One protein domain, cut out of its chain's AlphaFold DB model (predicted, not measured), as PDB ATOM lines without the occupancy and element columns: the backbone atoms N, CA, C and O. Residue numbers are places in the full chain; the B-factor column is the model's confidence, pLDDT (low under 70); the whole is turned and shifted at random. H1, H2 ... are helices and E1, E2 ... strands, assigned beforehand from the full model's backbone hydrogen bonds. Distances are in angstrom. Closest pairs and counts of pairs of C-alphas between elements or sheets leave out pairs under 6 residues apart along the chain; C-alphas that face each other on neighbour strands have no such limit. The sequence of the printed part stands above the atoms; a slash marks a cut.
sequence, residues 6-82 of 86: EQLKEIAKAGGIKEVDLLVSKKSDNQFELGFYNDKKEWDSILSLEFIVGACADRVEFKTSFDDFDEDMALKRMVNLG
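AT A GLANCE: This is residues 6 to 82 of the 86 residues of an uncharacterized protein of Bacteroidales bacterium (UniProt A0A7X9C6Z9). A twisted sheet of four strands makes a long wall; H1 packs across one face of it, and H2 packs on H1 and only grazes the sheet near E4, while the other face is bare. The hairpin turns between E2 and E3 and between E3 and E4 reach toward opposite ends of the longest axis. The printed part has 77 residues with two named helices and four named strands, in the order H1 E1 E2 E3 E4 H2 along the chain. The sheet's order is E1 - E2 - E3 - E4, all antiparallel, and the class is mixed, helices and strands. The whole is compact, with a radius of gyration of the C-alphas of 12.6 A, yet elongated in outline, spanning 43 by 24 by 22 A.

HOW THE PARTS SIT: The sheet is a meander, each strand the antiparallel neighbour of the one before: E1, residues 24 to 28, E2, residues 31 to 37, E3, residues 43 to 52, and E4, residues 59 to 64. E2 and E3 form a hairpin at 174 degrees between directions, with N 34 and O 47 at 2.8 A, within hydrogen-bond range. E3 bends by 79 degrees at residue 46. E1 and E2 form a hairpin at 142 degrees, with N 26 and O 33 at 2.9 A. E3 and E4 form a hairpin at 166 degrees, with N 50 and O 61 at 2.9 A. The edge strands E1 and E4 are apart. H1, residues 6 to 14, is on the sheet at a height over the sheet of 9.6 A. It lies over E2 and E3 and runs across the strands, at 82 degrees to E2 on the local plane. Its closest C-alphas to E3 are those of Ala 12 and Leu 47, 7.3 A apart. H2, residues 71 to 80, touches H1 at a steep tilt of 43 degrees, opposite ways; their closest C-alphas, those of Ile 11 and Ala 74, are 5.0 A apart. H2 only grazes the sheet, with its residues 71 to 78; its closest C-alphas to E4 are those of Phe 62 and Glu 71, 7.1 A apart. In H1 and H2 every O i to N i+4 pair is within hydrogen-bond range.

IN THESE COORDINATES: E3 measures 22.9 A from first to last C-alpha, E2 17.8 A, E4 16.5 A and E1 13.9 A. H2 measures 14.1 A and H1 12.3 A. H1 begins at C-alpha 6 (-18.389, -4.710, -36.556). E3 begins at C-alpha 43 (-1.154, -10.625, -30.255). H2 ends at C-alpha 80 (-22.674, -6.191, -49.850).

THE WHOLE: The two C-alphas farthest apart, those of Asp 39 and Cys 56, are 43.2 A apart. The printed part has no cut, and no link is long. The mean pLDDT of the printed part is 91.9, and residue 55 alone is under 70.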
ATOM      1  N   GLU A   6     -17.158  -3.967 -36.280       94.25
ATOM      2  CA  GLU A   6     -18.389  -4.710 -36.556       94.25
ATOM      3  C   GLU A   6     -18.410  -5.241 -37.993       94.25
ATOM      4  O   GLU A   6     -18.638  -6.428 -38.206       94.25
ATOM      5  N   GLN A   7     -18.059  -4.405 -38.976       94.50
ATOM      6  CA  GLN A   7     -17.937  -4.830 -40.372       94.50
ATOM      7  C   GLN A   7     -16.876  -5.918 -40.545       94.50
ATOM      8  O   GLN A   7     -17.098  -6.899 -41.251       94.50
ATOM      9  N   LEU A   8     -15.732  -5.777 -39.873       94.69
ATOM     10  CA  LEU A   8     -14.662  -6.767 -39.905       94.69
ATOM     11  C   LEU A   8     -15.122  -8.117 -39.323       94.69
ATOM     12  O   LEU A   8     -14.848  -9.168 -39.904       94.69
ATOM     13  N   LYS A   9     -15.883  -8.093 -38.221       95.88
ATOM     14  CA  LYS A   9     -16.503  -9.284 -37.620       95.88
ATOM     15  C   LYS A   9     -17.533  -9.920 -38.544       95.88
ATOM     16  O   LYS A   9     -17.574 -11.140 -38.645       95.88
ATOM     17  N   GLU A  10     -18.341  -9.136 -39.248       96.31
ATOM     18  CA  GLU A  10     -19.292  -9.679 -40.219       96.31
ATOM     19  C   GLU A  10     -18.612 -10.355 -41.412       96.31
ATOM     20  O   GLU A  10     -19.078 -11.402 -41.859       96.31
ATOM     21  N   ILE A  11     -17.509  -9.790 -41.909       95.62
ATOM     22  CA  ILE A  11     -16.708 -10.406 -42.975       95.62
ATOM     23  C   ILE A  11     -16.124 -11.736 -42.489       95.62
ATOM     24  O   ILE A  11     -16.243 -12.750 -43.171       95.62
ATOM     25  N   ALA A  12     -15.571 -11.755 -41.275       95.50
ATOM     26  CA  ALA A  12     -15.057 -12.970 -40.652       95.50
ATOM     27  C   ALA A  12     -16.146 -14.042 -40.449       95.50
ATOM     28  O   ALA A  12     -15.913 -15.211 -40.757       95.50
ATOM     29  N   LYS A  13     -17.355 -13.653 -40.003       96.25
ATOM     30  CA  LYS A  13     -18.521 -14.557 -39.904       96.25
ATOM     31  C   LYS A  13     -18.905 -15.123 -41.265       96.25
ATOM     32  O   LYS A  13     -19.185 -16.315 -41.364       96.25
ATOM     33  N   ALA A  14     -18.921 -14.284 -42.300       96.38
ATOM     34  CA  ALA A  14     -19.257 -14.708 -43.655       96.38
ATOM     35  C   ALA A  14     -18.251 -15.726 -44.208       96.38
ATOM     36  O   ALA A  14     -18.673 -16.686 -44.843       96.38
ATOM     37  N   GLY A  15     -16.961 -15.563 -43.900       95.50
ATOM     38  CA  GLY A  15     -15.916 -16.533 -44.232       95.50
ATOM     39  C   GLY A  15     -15.866 -17.768 -43.321       95.50
ATOM     40  O   GLY A  15     -14.976 -18.593 -43.475       95.50
ATOM     41  N   GLY A  16     -16.800 -17.927 -42.374       95.00
ATOM     42  CA  GLY A  16     -16.958 -19.156 -41.583       95.00
ATOM     43  C   GLY A  16     -16.424 -19.110 -40.147       95.00
ATOM     44  O   GLY A  16     -16.599 -20.081 -39.404       95.00
ATOM     45  N   ILE A  17     -15.844 -17.992 -39.699       93.69
ATOM     46  CA  ILE A  17     -15.342 -17.857 -38.326       93.69
ATOM     47  C   ILE A  17     -16.528 -17.614 -37.381       93.69
ATOM     48  O   ILE A  17     -17.192 -16.580 -37.429       93.69
ATOM     49  N   LYS A  18     -16.815 -18.578 -36.501       88.75
ATOM     50  CA  LYS A  18     -18.010 -18.548 -35.633       88.75
ATOM     51  C   LYS A  18     -17.833 -17.689 -34.381       88.75
ATOM     52  O   LYS A  18     -18.758 -16.990 -33.983       88.75
ATOM     53  N   GLU A  19     -16.650 -17.713 -33.774       89.00
ATOM     54  CA  GLU A  19     -16.383 -17.101 -32.461       89.00
ATOM     55  C   GLU A  19     -15.844 -15.663 -32.550       89.00
ATOM     56  O   GLU A  19     -15.137 -15.190 -31.664       89.00
ATOM     57  N   VAL A  20     -16.181 -14.925 -33.611       91.81
ATOM     58  CA  VAL A  20     -15.618 -13.577 -33.831       91.81
ATOM     59  C   VAL A  20     -16.029 -12.558 -32.771       91.81
ATOM     60  O   VAL A  20     -15.380 -11.526 -32.636       91.81
ATOM     61  N   ASP A  21     -17.106 -12.818 -32.027       90.75
ATOM     62  CA  ASP A  21     -17.589 -11.907 -30.987       90.75
ATOM     63  C   ASP A  21     -16.618 -11.853 -29.791       90.75
ATOM     64  O   ASP A  21     -16.600 -10.860 -29.065       90.75
ATOM     65  N   LEU A  22     -15.764 -12.875 -29.635       90.88
ATOM     66  CA  LEU A  22     -14.676 -12.922 -28.654       90.88
ATOM     67  C   LEU A  22     -13.394 -12.236 -29.149       90.88
ATOM     68  O   LEU A  22     -12.487 -11.977 -28.359       90.88
ATOM     69  N   LEU A  23     -13.310 -11.948 -30.449       93.81
ATOM     70  CA  LEU A  23     -12.147 -11.321 -31.063       93.81
ATOM     71  C   LEU A  23     -12.239  -9.798 -30.950       93.81
ATOM     72  O   LEU A  23     -13.322  -9.204 -30.946       93.81
ATOM     73  N   VAL A  24     -11.080  -9.157 -30.897       94.75
ATOM     74  CA  VAL A  24     -10.927  -7.699 -30.955       94.75
ATOM     75  C   VAL A  24     -10.238  -7.311 -32.255       94.75
ATOM     76  O   VAL A  24      -9.557  -8.139 -32.863       94.75
ATOM     77  N   SER A  25     -10.415  -6.065 -32.698       94.50
ATOM     78  CA  SER A  25      -9.773  -5.590 -33.924       94.50
ATOM     79  C   SER A  25      -8.472  -4.821 -33.681       94.50
ATOM     80  O   SER A  25      -8.327  -4.073 -32.710       94.50
ATOM     81  N   LYS A  26      -7.521  -4.965 -34.609       94.50
ATOM     82  CA  LYS A  26      -6.401  -4.041 -34.810       94.50
ATOM     83  C   LYS A  26      -6.439  -3.488 -36.224       94.50
ATOM     84  O   LYS A  26      -6.880  -4.146 -37.161       94.50
ATOM     85  N   LYS A  27      -5.963  -2.257 -36.373       90.69
ATOM     86  CA  LYS A  27      -5.888  -1.568 -37.657       90.69
ATOM     87  C   LYS A  27      -4.531  -0.894 -37.802       90.69
ATOM     88  O   LYS A  27      -4.106  -0.193 -36.885       90.69
ATOM     89  N   SER A  28      -3.925  -1.035 -38.974       86.62
ATOM     90  CA  SER A  28      -2.734  -0.301 -39.397       86.62
ATOM     91  C   SER A  28      -2.855   0.029 -40.882       86.62
ATOM     92  O   SER A  28      -2.916  -0.886 -41.685       86.62
ATOM     93  N   ASP A  29      -2.915   1.310 -41.255       84.44
ATOM     94  CA  ASP A  29      -3.064   1.790 -42.641       84.44
ATOM     95  C   ASP A  29      -4.090   1.002 -43.486       84.44
ATOM     96  O   ASP A  29      -5.298   1.254 -43.380       84.44
ATOM     97  N   ASN A  30      -3.607   0.051 -44.294       87.44
ATOM     98  CA  ASN A  30      -4.375  -0.798 -45.212       87.44
ATOM     99  C   ASN A  30      -4.570  -2.242 -44.719       87.44
ATOM    100  O   ASN A  30      -5.153  -3.059 -45.427       87.44
ATOM    101  N   GLN A  31      -4.089  -2.554 -43.522       92.31
ATOM    102  CA  GLN A  31      -4.199  -3.850 -42.879       92.31
ATOM    103  C   GLN A  31      -5.184  -3.785 -41.707       92.31
ATOM    104  O   GLN A  31      -5.128  -2.898 -40.847       92.31
ATOM    105  N   PHE A  32      -6.089  -4.753 -41.673       94.44
ATOM    106  CA  PHE A  32      -7.084  -4.929 -40.624       94.44
ATOM    107  C   PHE A  32      -6.962  -6.339 -40.076       94.44
ATOM    108  O   PHE A  32      -6.845  -7.289 -40.838       94.44
ATOM    109  N   GLU A  33      -6.984  -6.488 -38.761       95.50
ATOM    110  CA  GLU A  33      -6.800  -7.778 -38.107       95.50
ATOM    111  C   GLU A  33      -7.894  -8.024 -37.072       95.50
ATOM    112  O   GLU A  33      -8.270  -7.111 -36.338       95.50
ATOM    113  N   LEU A  34      -8.365  -9.266 -36.992       95.56
ATOM    114  CA  LEU A  34      -9.139  -9.814 -35.883       95.56
ATOM    115  C   LEU A  34      -8.315 -10.874 -35.179       95.56
ATOM    116  O   LEU A  34      -7.772 -11.783 -35.807       95.56
ATOM    117  N   GLY A  35      -8.279 -10.781 -33.862       95.44
ATOM    118  CA  GLY A  35      -7.498 -11.682 -33.037       95.44
ATOM    119  C   GLY A  35      -7.792 -11.484 -31.563       95.44
ATOM    120  O   GLY A  35      -8.775 -10.845 -31.183       95.44
ATOM    121  N   PHE A  36      -6.920 -12.025 -30.728       94.88
ATOM    122  CA  PHE A  36      -6.988 -11.871 -29.283       94.88
ATOM    123  C   PHE A  36      -5.585 -11.704 -28.699       94.88
ATOM    124  O   PHE A  36      -4.574 -11.933 -29.362       94.88
ATOM    125  N   TYR A  37      -5.525 -11.264 -27.444       94.12
ATOM    126  CA  TYR A  37      -4.284 -11.294 -26.683       94.12
ATOM    127  C   TYR A  37      -4.212 -12.606 -25.914       94.12
ATOM    128  O   TYR A  37      -5.121 -12.907 -25.140       94.12
ATOM    129  N   ASN A  38      -3.151 -13.376 -26.124       92.94
ATOM    130  CA  ASN A  38      -2.943 -14.625 -25.400       92.94
ATOM    131  C   ASN A  38      -2.490 -14.384 -23.949       92.94
ATOM    132  O   ASN A  38      -2.301 -13.245 -23.510       92.94
ATOM    133  N   ASP A  39      -2.257 -15.465 -23.203       95.06
ATOM    134  CA  ASP A  39      -1.853 -15.414 -21.789       95.06
ATOM    135  C   ASP A  39      -0.542 -14.644 -21.545       95.06
ATOM    136  O   ASP A  39      -0.286 -14.161 -20.440       95.06
ATOM    137  N   LYS A  40       0.293 -14.485 -22.581       96.88
ATOM    138  CA  LYS A  40       1.544 -13.715 -22.533       96.88
ATOM    139  C   LYS A  40       1.357 -12.240 -22.887       96.88
ATOM    140  O   LYS A  40       2.334 -11.496 -22.905       96.88
ATOM    141  N   LYS A  41       0.117 -11.798 -23.127       93.50
ATOM    142  CA  LYS A  41      -0.237 -10.472 -23.665       93.50
ATOM    143  C   LYS A  41       0.341 -10.217 -25.062       93.50
ATOM    144  O   LYS A  41       0.499  -9.063 -25.462       93.50
ATOM    145  N   GLU A  42       0.642 -11.278 -25.802       95.25
ATOM    146  CA  GLU A  42       1.065 -11.206 -27.199       95.25
ATOM    147  C   GLU A  42      -0.165 -11.276 -28.108       95.25
ATOM    148  O   GLU A  42      -1.215 -11.783 -27.716       95.25
ATOM    149  N   TRP A  43      -0.055 -10.690 -29.297       94.69
ATOM    150  CA  TRP A  43      -1.154 -10.625 -30.255       94.69
ATOM    151  C   TRP A  43      -1.184 -11.871 -31.134       94.69
ATOM    152  O   TRP A  43      -0.251 -12.074 -31.908       94.69
ATOM    153  N   ASP A  44      -2.282 -12.620 -31.064       93.94
ATOM    154  CA  ASP A  44      -2.547 -13.755 -31.942       93.94
ATOM    155  C   ASP A  44      -3.636 -13.374 -32.951       93.94
ATOM    156  O   ASP A  44      -4.814 -13.216 -32.614       93.94
ATOM    157  N   SER A  45      -3.212 -13.183 -34.202       94.50
ATOM    158  CA  SER A  45      -4.083 -12.836 -35.327       94.50
ATOM    159  C   SER A  45      -4.777 -14.091 -35.856       94.50
ATOM    160  O   SER A  45      -4.118 -15.067 -36.213       94.50
ATOM    161  N   ILE A  46      -6.108 -14.069 -35.909       94.56
ATOM    162  CA  ILE A  46      -6.928 -15.147 -36.479       94.56
ATOM    163  C   ILE A  46      -7.264 -14.856 -37.939       94.56
ATOM    164  O   ILE A  46      -7.258 -15.759 -38.773       94.56
ATOM    165  N   LEU A  47      -7.552 -13.595 -38.251       95.38
ATOM    166  CA  LEU A  47      -7.858 -13.140 -39.597       95.38
ATOM    167  C   LEU A  47      -7.189 -11.787 -39.828       95.38
ATOM    168  O   LEU A  47      -7.387 -10.858 -39.052       95.38
ATOM    169  N   SER A  48      -6.463 -11.658 -40.929       95.06
ATOM    170  CA  SER A  48      -5.905 -10.409 -41.428       95.06
ATOM    171  C   SER A  48      -6.429 -10.139 -42.835       95.06
ATOM    172  O   SER A  48      -6.494 -11.048 -43.659       95.06
ATOM    173  N   LEU A  49      -6.830  -8.896 -43.089       93.75
ATOM    174  CA  LEU A  49      -7.257  -8.383 -44.386       93.75
ATOM    175  C   LEU A  49      -6.280  -7.294 -44.791       93.75
ATOM    176  O   LEU A  49      -6.053  -6.353 -44.027       93.75
ATOM    177  N   GLU A  50      -5.754  -7.389 -46.000       92.81
ATOM    178  CA  GLU A  50      -4.841  -6.405 -46.563       92.81
ATOM    179  C   GLU A  50      -5.427  -5.835 -47.856       92.81
ATOM    180  O   GLU A  50      -5.683  -6.563 -48.814       92.81
ATOM    181  N   PHE A  51      -5.653  -4.520 -47.879       89.19
ATOM    182  CA  PHE A  51      -6.074  -3.801 -49.078       89.19
ATOM    183  C   PHE A  51      -4.846  -3.374 -49.872       89.19
ATOM    184  O   PHE A  51      -4.114  -2.459 -49.485       89.19
ATOM    185  N   ILE A  52      -4.633  -4.019 -51.010       87.50
ATOM    186  CA  ILE A  52      -3.529  -3.705 -51.907       87.50
ATOM    187  C   ILE A  52      -4.073  -2.788 -52.991       87.50
ATOM    188  O   ILE A  52      -4.785  -3.227 -53.894       87.50
ATOM    189  N   VAL A  53      -3.733  -1.506 -52.869       82.06
ATOM    190  CA  VAL A  53      -4.118  -0.466 -53.826       82.06
ATOM    191  C   VAL A  53      -3.156  -0.516 -55.008       82.06
ATOM    192  O   VAL A  53      -1.971  -0.200 -54.873       82.06
ATOM    193  N   GLY A  54      -3.652  -0.976 -56.153       77.94
ATOM    194  CA  GLY A  54      -2.865  -1.183 -57.364       77.94
ATOM    195  C   GLY A  54      -3.134  -0.105 -58.409       77.94
ATOM    196  O   GLY A  54      -4.199   0.493 -58.450       77.94
ATOM    197  N   ALA A  55      -2.184   0.125 -59.319       68.62
ATOM    198  CA  ALA A  55      -2.365   1.111 -60.393       68.62
ATOM    199  C   ALA A  55      -3.487   0.742 -61.392       68.62
ATOM    200  O   ALA A  55      -4.022   1.629 -62.052       68.62
ATOM    201  N   CYS A  56      -3.821  -0.549 -61.515       72.19
ATOM    202  CA  CYS A  56      -4.831  -1.051 -62.457       72.19
ATOM    203  C   CYS A  56      -6.046  -1.695 -61.778       72.19
ATOM    204  O   CYS A  56      -7.125  -1.691 -62.361       72.19
ATOM    205  N   ALA A  57      -5.871  -2.283 -60.595       76.06
ATOM    206  CA  ALA A  57      -6.946  -2.902 -59.833       76.06
ATOM    207  C   ALA A  57      -6.557  -2.956 -58.357       76.06
ATOM    208  O   ALA A  57      -5.430  -3.341 -58.026       76.06
ATOM    209  N   ASP A  58      -7.505  -2.601 -57.499       81.38
ATOM    210  CA  ASP A  58      -7.405  -2.839 -56.068       81.38
ATOM    211  C   ASP A  58      -7.764  -4.299 -55.782       81.38
ATOM    212  O   ASP A  58      -8.616  -4.887 -56.451       81.38
ATOM    213  N   ARG A  59      -7.105  -4.905 -54.795       87.44
ATOM    214  CA  ARG A  59      -7.418  -6.267 -54.348       87.44
ATOM    215  C   ARG A  59      -7.398  -6.371 -52.832       87.44
ATOM    216  O   ARG A  59      -6.727  -5.590 -52.156       87.44
ATOM    217  N   VAL A  60      -8.112  -7.364 -52.320       90.88
ATOM    218  CA  VAL A  60      -8.122  -7.722 -50.900       90.88
ATOM    219  C   VAL A  60      -7.450  -9.077 -50.755       90.88
ATOM    220  O   VAL A  60      -7.833 -10.021 -51.438       90.88
ATOM    221  N   GLU A  61      -6.450  -9.168 -49.884       93.25
ATOM    222  CA  GLU A  61      -5.849 -10.441 -49.486       93.25
ATOM    223  C   GLU A  61      -6.315 -10.815 -48.080       93.25
ATOM    224  O   GLU A  61      -6.217 -10.002 -47.156       93.25
ATOM    225  N   PHE A  62      -6.794 -12.049 -47.915       94.50
ATOM    226  CA  PHE A  62      -7.094 -12.630 -46.612       94.50
ATOM    227  C   PHE A  62      -5.929 -13.512 -46.169       94.50
ATOM    228  O   PHE A  62      -5.366 -14.278 -46.948       94.50
ATOM    229  N   LYS A  63      -5.552 -13.409 -44.897       95.06
ATOM    230  CA  LYS A  63      -4.594 -14.305 -44.244       95.06
ATOM    231  C   LYS A  63      -5.240 -14.794 -42.962       95.06
ATOM    232  O   LYS A  63      -5.602 -13.987 -42.112       95.06
ATOM    233  N   THR A  64      -5.405 -16.100 -42.815       93.94
ATOM    234  CA  THR A  64      -6.074 -16.681 -41.651       93.94
ATOM    235  C   THR A  64      -5.448 -18.010 -41.262       93.94
ATOM    236  O   THR A  64      -4.857 -18.693 -42.094       93.94
ATOM    237  N   SER A  65      -5.557 -18.354 -39.982       87.75
ATOM    238  CA  SER A  65      -5.220 -19.678 -39.455       87.75
ATOM    239  C   SER A  65      -6.369 -20.687 -39.582       87.75
ATOM    240  O   SER A  65      -6.257 -21.802 -39.077       87.75
ATOM    241  N   PHE A  66      -7.485 -20.299 -40.206       89.31
ATOM    242  CA  PHE A  66      -8.674 -21.129 -40.361       89.31
ATOM    243  C   PHE A  66      -8.686 -21.799 -41.742       89.31
ATOM    244  O   PHE A  66      -8.930 -21.135 -42.746       89.31
ATOM    245  N   ASP A  67      -8.428 -23.108 -41.787       87.81
ATOM    246  CA  ASP A  67      -8.250 -23.855 -43.044       87.81
ATOM    247  C   ASP A  67      -9.497 -23.851 -43.947       87.81
ATOM    248  O   ASP A  67      -9.381 -23.831 -45.169       87.81
ATOM    249  N   ASP A  68     -10.693 -23.822 -43.350       91.06
ATOM    250  CA  ASP A  68     -11.978 -23.839 -44.064       91.06
ATOM    251  C   ASP A  68     -12.542 -22.425 -44.310       91.06
ATOM    252  O   ASP A  68     -13.759 -22.241 -44.407       91.06
ATOM    253  N   PHE A  69     -11.687 -21.400 -44.335       95.50
ATOM    254  CA  PHE A  69     -12.135 -20.027 -44.554       95.50
ATOM    255  C   PHE A  69     -12.615 -19.814 -45.993       95.50
ATOM    256  O   PHE A  69     -11.866 -19.985 -46.955       95.50
ATOM    257  N   ASP A  70     -13.873 -19.403 -46.140       96.38
ATOM    258  CA  ASP A  70     -14.486 -19.130 -47.440       96.38
ATOM    259  C   ASP A  70     -14.222 -17.673 -47.859       96.38
ATOM    260  O   ASP A  70     -14.980 -16.751 -47.529       96.38
ATOM    261  N   GLU A  71     -13.114 -17.460 -48.576       95.31
ATOM    262  CA  GLU A  71     -12.722 -16.141 -49.089       95.31
ATOM    263  C   GLU A  71     -13.778 -15.539 -50.028       95.31
ATOM    264  O   GLU A  71     -14.029 -14.335 -49.979       95.31
ATOM    265  N   ASP A  72     -14.457 -16.356 -50.837       94.88
ATOM    266  CA  ASP A  72     -15.479 -15.883 -51.774       94.88
ATOM    267  C   ASP A  72     -16.697 -15.326 -51.030       94.88
ATOM    268  O   ASP A  72     -17.257 -14.288 -51.401       94.88
ATOM    269  N   MET A  73     -17.125 -16.000 -49.965       96.31
ATOM    270  CA  MET A  73     -18.212 -15.521 -49.114       96.31
ATOM    271  C   MET A  73     -17.805 -14.276 -48.324       96.31
ATOM    272  O   MET A  73     -18.613 -13.347 -48.199       96.31
ATOM    273  N   ALA A  74     -16.555 -14.206 -47.857       96.00
ATOM    274  CA  ALA A  74     -16.004 -13.009 -47.231       96.00
ATOM    275  C   ALA A  74     -15.995 -11.814 -48.206       96.00
ATOM    276  O   ALA A  74     -16.520 -10.748 -47.874       96.00
ATOM    277  N   LEU A  75     -15.510 -11.998 -49.440       94.31
ATOM    278  CA  LEU A  75     -15.515 -10.979 -50.499       94.31
ATOM    279  C   LEU A  75     -16.929 -10.530 -50.863       94.31
ATOM    280  O   LEU A  75     -17.207  -9.331 -50.903       94.31
ATOM    281  N   LYS A  76     -17.864 -11.469 -51.055       94.88
ATOM    282  CA  LYS A  76     -19.279 -11.138 -51.292       94.88
ATOM    283  C   LYS A  76     -19.855 -10.307 -50.154       94.88
ATOM    284  O   LYS A  76     -20.630  -9.383 -50.404       94.88
ATOM    285  N   ARG A  77     -19.493 -10.598 -48.898       95.56
ATOM    286  CA  ARG A  77     -19.929  -9.775 -47.765       95.56
ATOM    287  C   ARG A  77     -19.330  -8.373 -47.829       95.56
ATOM    288  O   ARG A  77     -20.063  -7.422 -47.575       95.56
ATOM    289  N   MET A  78     -18.065  -8.230 -48.218       93.44
ATOM    290  CA  MET A  78     -17.433  -6.918 -48.400       93.44
ATOM    291  C   MET A  78     -18.135  -6.080 -49.473       93.44
ATOM    292  O   MET A  78     -18.432  -4.911 -49.222       93.44
ATOM    293  N   VAL A  79     -18.486  -6.679 -50.614       92.62
ATOM    294  CA  VAL A  79     -19.279  -6.014 -51.664       92.62
ATOM    295  C   VAL A  79     -20.650  -5.593 -51.128       92.62
ATOM    296  O   VAL A  79     -21.048  -4.438 -51.263       92.62
ATOM    297  N   ASN A  80     -21.356  -6.488 -50.429       93.75
ATOM    298  CA  ASN A  80     -22.674  -6.191 -49.850       93.75
ATOM    299  C   ASN A  80     -22.646  -5.074 -48.793       93.75
ATOM    300  O   ASN A  80     -23.663  -4.426 -48.556       93.75
ATOM    301  N   LEU A  81     -21.501  -4.863 -48.142       92.00
ATOM    302  CA  LEU A  81     -21.282  -3.781 -47.183       92.00
ATOM    303  C   LEU A  81     -20.835  -2.466 -47.845       92.00
ATOM    304  O   LEU A  81     -20.626  -1.481 -47.136       92.00
ATOM    305  N   GLY A  82     -20.682  -2.434 -49.174       89.88
ATOM    306  CA  GLY A  82     -20.198  -1.267 -49.918       89.88
ATOM    307  C   GLY A  82     -18.742  -0.922 -49.604       89.88
ATOM    308  O   GLY A  82     -18.361   0.247 -49.614       89.88
TER     309      GLY A  82